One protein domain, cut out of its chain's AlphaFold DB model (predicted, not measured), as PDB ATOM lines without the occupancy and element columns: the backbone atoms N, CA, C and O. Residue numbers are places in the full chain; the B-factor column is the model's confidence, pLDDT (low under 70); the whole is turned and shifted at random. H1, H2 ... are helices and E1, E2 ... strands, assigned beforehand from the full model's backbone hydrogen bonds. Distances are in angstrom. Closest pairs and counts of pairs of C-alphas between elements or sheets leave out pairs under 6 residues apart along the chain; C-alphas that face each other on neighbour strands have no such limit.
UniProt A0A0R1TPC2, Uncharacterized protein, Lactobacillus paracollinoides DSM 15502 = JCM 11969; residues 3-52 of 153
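This is residues 3 to 52 of the 153 residues of an uncharacterized protein of Lactobacillus paracollinoides DSM 15502 = JCM 11969 (UniProt A0A0R1TPC2). A long two-stranded hairpin, E1 and E2, makes one end of an elongated, open shape, and helix H1 makes the other end. After H1 the chain folds back through residues 34 to 40 to the short helix H2, and the small strand E3 then joins the H1 end of E2. The 50 printed residues hold two named helices and three named strands, in the order E1, E2, H1, H2, E3; the sheet, in the order E1, E2, E3, is antiparallel, and the class is mixed. The whole is loose, with a radius of gyration of the C-alphas of 13.3 A and spans of 42 by 21 by 13 A.

E1, residues 3 to 7, and E2, residues 13 to 19, form an antiparallel hairpin at 161 degrees; N 5 and O 15 are 2.8 A apart, within hydrogen-bond range. E3, residues 49 to 51, is antiparallel to E2 at 115 degrees, with N 18 and O 51 at 3.2 A. The pairing is staggered: E2 pairs with E1 over residues 13 to 17 and with E3 over 18 to 19. H1, residues 21 to 33, only grazes the sheet, with its residues 21 to 24. H2, residues 41 to 44, is close to H1 but not clearly touching; their closest C-alphas, of Leu 24 and Val 44, are 7.1 A apart. In H1 every O i to N i+4 pair is within hydrogen-bond range; H2 is too short for one.

E1 begins at C-alpha 3 (43.143, 12.776, 49.292) and measures 13.1 A. E2 measures 19.8 A, and H1 18.1 A, ending at C-alpha 33 (46.825, 28.053, 30.244). H2 measures 5.4 A. E3 measures 5.2 A and ends at C-alpha 51 (45.038, 4.021, 43.041).

The C-alphas farthest apart, those of Ser 10 and Ala 33, are 41.8 A apart. The printed part has no cut, and no link is long. Confidence is low, with pLDDT under 70, at residues 46 to 52.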
ATOM      1  N   VAL A   3      44.319  12.079  48.753       75.75
ATOM      2  CA  VAL A   3      43.143  12.776  49.292       75.75
ATOM      3  C   VAL A   3      42.436  11.843  50.255       75.75
ATOM      4  O   VAL A   3      42.092  10.728  49.865       75.75
ATOM      5  N   LEU A   4      42.189  12.299  51.485       76.88
ATOM      6  CA  LEU A   4      41.292  11.632  52.424       76.88
ATOM      7  C   LEU A   4      39.935  12.340  52.429       76.88
ATOM      8  O   LEU A   4      39.849  13.540  52.673       76.88
ATOM      9  N   SER A   5      38.876  11.568  52.218       78.50
ATOM     10  CA  SER A   5      37.487  12.000  52.332       78.50
ATOM     11  C   SER A   5      36.851  11.329  53.544       78.50
ATOM     12  O   SER A   5      36.778  10.100  53.603       78.50
ATOM     13  N   ILE A   6      36.362  12.125  54.494       78.88
ATOM     14  CA  ILE A   6      35.644  11.644  55.679       78.88
ATOM     15  C   ILE A   6      34.180  12.055  55.546       78.88
ATOM     16  O   ILE A   6      33.873  13.238  55.419       78.88
ATOM     17  N   ASN A   7      33.279  11.075  55.578       80.44
ATOM     18  CA  ASN A   7      31.860  11.312  55.806       80.44
ATOM     19  C   ASN A   7      31.608  11.283  57.317       80.44
ATOM     20  O   ASN A   7      31.842  10.259  57.962       80.44
ATOM     21  N   ASP A   8      31.167  12.405  57.877       76.62
ATOM     22  CA  ASP A   8      30.887  12.579  59.304       76.62
ATOM     23  C   ASP A   8      29.463  12.149  59.704       76.62
ATOM     24  O   ASP A   8      29.172  12.003  60.898       76.62
ATOM     25  N   ALA A   9      28.592  11.870  58.727       78.81
ATOM     26  CA  ALA A   9      27.294  11.253  58.959       78.81
ATOM     27  C   ALA A   9      27.463   9.800  59.423       78.81
ATOM     28  O   ALA A   9      28.375   9.103  58.994       78.81
ATOM     29  N   SER A  10      26.572   9.317  60.292       75.44
ATOM     30  CA  SER A  10      26.627   7.935  60.783       75.44
ATOM     31  C   SER A  10      26.156   6.936  59.707       75.44
ATOM     32  O   SER A  10      25.053   7.116  59.181       75.44
ATOM     33  N   PRO A  11      26.920   5.868  59.393       71.06
ATOM     34  CA  PRO A  11      28.229   5.517  59.954       71.06
ATOM     35  C   PRO A  11      29.356   6.400  59.402       71.06
ATOM     36  O   PRO A  11      29.450   6.613  58.193       71.06
ATOM     37  N   ARG A  12      30.239   6.860  60.299       80.44
ATOM     38  CA  ARG A  12      31.352   7.749  59.944       80.44
ATOM     39  C   ARG A  12      32.415   6.974  59.166       80.44
ATOM     40  O   ARG A  12      33.135   6.159  59.746       80.44
ATOM     41  N   ILE A  13      32.497   7.205  57.860       81.12
ATOM     42  CA  ILE A  13      33.337   6.425  56.942       81.12
ATOM     43  C   ILE A  13      34.413   7.317  56.328       81.12
ATOM     44  O   ILE A  13      34.108   8.348  55.730       81.12
ATOM     45  N   GLY A  14      35.662   6.868  56.418       79.19
ATOM     46  CA  GLY A  14      36.800   7.423  55.694       79.19
ATOM     47  C   GLY A  14      37.078   6.647  54.406       79.19
ATOM     48  O   GLY A  14      36.886   5.432  54.344       79.19
ATOM     49  N   ASN A  15      37.536   7.356  53.376       79.06
ATOM     50  CA  ASN A  15      38.081   6.787  52.142       79.06
ATOM     51  C   ASN A  15      39.295   7.609  51.729       79.06
ATOM     52  O   ASN A  15      39.235   8.834  51.793       79.06
ATOM     53  N   TYR A  16      40.354   6.964  51.257       76.19
ATOM     54  CA  TYR A  16      41.505   7.665  50.700       76.19
ATOM     55  C   TYR A  16      41.681   7.317  49.224       76.19
ATOM     56  O   TYR A  16      41.416   6.192  48.811       76.19
ATOM     57  N   THR A  17      42.137   8.278  48.430       77.50
ATOM     58  CA  THR A  17      42.349   8.125  46.988       77.50
ATOM     59  C   THR A  17      43.724   8.656  46.626       77.50
ATOM     60  O   THR A  17      44.058   9.786  46.989       77.50
ATOM     61  N   ILE A  18      44.510   7.869  45.887       77.50
ATOM     62  CA  ILE A  18      45.822   8.305  45.406       77.50
ATOM     63  C   ILE A  18      45.701   8.696  43.941       77.50
ATOM     64  O   ILE A  18      45.372   7.889  43.070       77.50
ATOM     65  N   TYR A  19      46.013   9.956  43.690       79.12
ATOM     66  CA  TYR A  19      46.124  10.554  42.376       79.12
ATOM     67  C   TYR A  19      47.564  10.480  41.877       79.12
ATOM     68  O   TYR A  19      48.506  10.736  42.635       79.12
ATOM     69  N   ASP A  20      47.715  10.182  40.594       83.56
ATOM     70  CA  ASP A  20      48.931  10.394  39.830       83.56
ATOM     71  C   ASP A  20      49.244  11.897  39.815       83.56
ATOM     72  O   ASP A  20      48.437  12.718  39.381       83.56
ATOM     73  N   ASN A  21      50.402  12.270  40.356       85.25
ATOM     74  CA  ASN A  21      50.797  13.672  40.423       85.25
ATOM     75  C   ASN A  21      51.096  14.257  39.043       85.25
ATOM     76  O   ASN A  21      50.818  15.433  38.837       85.25
ATOM     77  N   GLU A  22      51.667  13.475  38.128       87.94
ATOM     78  CA  GLU A  22      52.049  13.967  36.804       87.94
ATOM     79  C   GLU A  22      50.790  14.254  35.989       87.94
ATOM     80  O   GLU A  22      50.577  15.389  35.567       87.94
ATOM     81  N   ALA A  23      49.875  13.284  35.916       87.88
ATOM     82  CA  ALA A  23      48.602  13.474  35.225       87.88
ATOM     83  C   ALA A  23      47.741  14.589  35.856       87.88
ATOM     84  O   ALA A  23      47.042  15.313  35.144       87.88
ATOM     85  N   LEU A  24      47.790  14.769  37.186       88.00
ATOM     86  CA  LEU A  24      47.091  15.877  37.844       88.00
ATOM     87  C   LEU A  24      47.695  17.229  37.456       88.00
ATOM     88  O   LEU A  24      46.958  18.178  37.186       88.00
ATOM     89  N   ASN A  25      49.025  17.316  37.443       89.00
ATOM     90  CA  ASN A  25      49.736  18.533  37.079       89.00
ATOM     91  C   ASN A  25      49.464  18.918  35.623       89.00
ATOM     92  O   ASN A  25      49.192  20.086  35.372       89.00
ATOM     93  N   ASP A  26      49.420  17.959  34.697       90.62
ATOM     94  CA  ASP A  26      49.110  18.219  33.284       90.62
ATOM     95  C   ASP A  26      47.721  18.854  33.094       90.62
ATOM     96  O   ASP A  26      47.537  19.792  32.306       90.62
ATOM     97  N   ILE A  27      46.725  18.385  33.854       89.88
ATOM     98  CA  ILE A  27      45.378  18.973  33.860       89.88
ATOM     99  C   ILE A  27      45.416  20.386  34.444       89.88
ATOM    100  O   ILE A  27      44.846  21.315  33.867       89.88
ATOM    101  N   LEU A  28      46.102  20.574  35.574       90.38
ATOM    102  CA  LEU A  28      46.222  21.884  36.211       90.38
ATOM    103  C   LEU A  28      46.956  22.894  35.317       90.38
ATOM    104  O   LEU A  28      46.546  24.054  35.257       90.38
ATOM    105  N   ASP A  29      47.979  22.469  34.579       93.19
ATOM    106  CA  ASP A  29      48.707  23.306  33.625       93.19
ATOM    107  C   ASP A  29      47.846  23.665  32.408       93.19
ATOM    108  O   ASP A  29      47.839  24.824  31.979       93.19
ATOM    109  N   THR A  30      47.042  22.723  31.907       92.69
ATOM    110  CA  THR A  30      46.047  22.990  30.855       92.69
ATOM    111  C   THR A  30      45.025  24.035  31.314       92.69
ATOM    112  O   THR A  30      44.766  25.019  30.614       92.69
ATOM    113  N   ASN A  31      44.494  23.882  32.528       93.00
ATOM    114  CA  ASN A  31      43.531  24.814  33.111       93.00
ATOM    115  C   ASN A  31      44.157  26.195  33.339       93.00
ATOM    116  O   ASN A  31      43.550  27.215  33.004       93.00
ATOM    117  N   LYS A  32      45.399  26.243  33.827       94.31
ATOM    118  CA  LYS A  32      46.170  27.480  33.990       94.31
ATOM    119  C   LYS A  32      46.377  28.201  32.660       94.31
ATOM    120  O   LYS A  32      46.205  29.420  32.612       94.31
ATOM    121  N   ALA A  33      46.701  27.480  31.585       94.81
ATOM    122  CA  ALA A  33      46.825  28.053  30.244       94.81
ATOM    123  C   ALA A  33      45.491  28.636  29.733       94.81
ATOM    124  O   ALA A  33      45.489  29.645  29.029       94.81
ATOM    125  N   ALA A  34      44.361  28.063  30.156       94.31
ATOM    126  CA  ALA A  34      43.015  28.588  29.915       94.31
ATOM    127  C   ALA A  34      42.575  29.688  30.913       94.31
ATOM    128  O   ALA A  34      41.427  30.134  30.871       94.31
ATOM    129  N   GLY A  35      43.456  30.138  31.814       94.75
ATOM    130  CA  GLY A  35      43.172  31.182  32.806       94.75
ATOM    131  C   GLY A  35      42.390  30.711  34.039       94.75
ATOM    132  O   GLY A  35      41.909  31.539  34.816       94.75
ATOM    133  N   GLN A  36      42.258  29.402  34.243       93.38
ATOM    134  CA  GLN A  36      41.579  28.803  35.388       93.38
ATOM    135  C   GLN A  36      42.576  28.474  36.512       93.38
ATOM    136  O   GLN A  36      43.747  28.194  36.271       93.38
ATOM    137  N   LYS A  37      42.113  28.518  37.768       88.19
ATOM    138  CA  LYS A  37      42.927  28.228  38.971       88.19
ATOM    139  C   LYS A  37      42.507  26.949  39.699       88.19
ATOM    140  O   LYS A  37      42.950  26.704  40.815       88.19
ATOM    141  N   PHE A  38      41.597  26.186  39.110       87.19
ATOM    142  CA  PHE A  38      41.010  24.996  39.707       87.19
ATOM    143  C   PHE A  38      40.797  23.932  38.629       87.19
ATOM    144  O   PHE A  38      40.894  24.219  37.437       87.19
ATOM    145  N   THR A  39      40.499  22.712  39.057       86.50
ATOM    146  CA  THR A  39      40.014  21.627  38.200       86.50
ATOM    147  C   THR A  39      38.744  21.060  38.814       86.50
ATOM    148  O   THR A  39      38.618  21.040  40.043       86.50
ATOM    149  N   SER A  40      37.783  20.631  37.994       83.62
ATOM    150  CA  SER A  40      36.618  19.925  38.525       83.62
ATOM    151  C   SER A  40      37.045  18.555  39.031       83.62
ATOM    152  O   SER A  40      37.927  17.913  38.458       83.62
ATOM    153  N   PHE A  41      36.367  18.057  40.064       75.12
ATOM    154  CA  PHE A  41      36.555  16.679  40.506       75.12
ATOM    155  C   PHE A  41      36.226  15.675  39.384       75.12
ATOM    156  O   PHE A  41      36.841  14.621  39.293       75.12
ATOM    157  N   GLN A  42      35.292  16.017  38.487       79.44
ATOM    158  CA  GLN A  42      34.918  15.170  37.347       79.44
ATOM    159  C   GLN A  42      36.047  15.007  36.320       79.44
ATOM    160  O   GLN A  42      36.109  13.982  35.650       79.44
ATOM    161  N   ASP A  43      36.951  15.983  36.235       77.94
ATOM    162  CA  ASP A  43      38.063  15.960  35.280       77.94
ATOM    163  C   ASP A  43      39.205  15.046  35.760       77.94
ATOM    164  O   ASP A  43      40.065  14.662  34.972       77.94
ATOM    165  N   VAL A  44      39.204  14.678  37.050       78.25
ATOM    166  CA  VAL A  44      40.268  13.890  37.698       78.25
ATOM    167  C   VAL A  44      39.833  12.476  38.109       78.25
ATOM    168  O   VAL A  44      40.673  11.665  38.491       78.25
ATOM    169  N   THR A  45      38.541  12.141  38.038       70.81
ATOM    170  CA  THR A  45      37.987  10.877  38.566       70.81
ATOM    171  C   THR A  45      38.327   9.623  37.762       70.81
ATOM    172  O   THR A  45      38.132   8.531  38.283       70.81
ATOM    173  N   GLY A  46      38.808   9.734  36.521       65.94
ATOM    174  CA  GLY A  46      39.108   8.567  35.673       65.94
ATOM    175  C   GLY A  46      40.506   8.557  35.053       65.94
ATOM    176  O   GLY A  46      41.053   7.493  34.793       65.94
ATOM    177  N   THR A  47      41.089   9.730  34.835       64.12
ATOM    178  CA  THR A  47      42.360   9.935  34.119       64.12
ATOM    179  C   THR A  47      43.576   9.969  35.038       64.12
ATOM    180  O   THR A  47      44.685   9.721  34.585       64.12
ATOM    181  N   VAL A  48      43.367  10.262  36.323       69.88
ATOM    182  CA  VAL A  48      44.442  10.592  37.272       69.88
ATOM    183  C   VAL A  48      44.483   9.613  38.447       69.88
ATOM    184  O   VAL A  48      45.298   9.746  39.349       69.88
ATOM    185  N   LEU A  49      43.603   8.615  38.496       69.94
ATOM    186  CA  LEU A  49      43.609   7.646  39.590       69.94
ATOM    187  C   LEU A  49      44.799   6.689  39.446       69.94
ATOM    188  O   LEU A  49      44.730   5.714  38.705       69.94
ATOM    189  N   ALA A  50      45.866   6.939  40.207       65.50
ATOM    190  CA  ALA A  50      46.957   5.979  40.373       65.50
ATOM    191  C   ALA A  50      46.499   4.780  41.215       65.50
ATOM    192  O   ALA A  50      46.951   3.652  41.018       65.50
ATOM    193  N   TYR A  51      45.591   5.034  42.162       67.19
ATOM    194  CA  TYR A  51      45.038   4.021  43.041       67.19
ATOM    195  C   TYR A  51      43.620   4.390  43.498       67.19
ATOM    196  O   TYR A  51      43.414   5.401  44.177       67.19
ATOM    197  N   ALA A  52      42.637   3.573  43.111       58.47
ATOM    198  CA  ALA A  52      41.257   3.686  43.583       58.47
ATOM    199  C   ALA A  52      41.178   3.369  45.091       58.47
ATOM    200  O   ALA A  52      42.034   2.634  45.586       58.47
TER     201      ALA A  52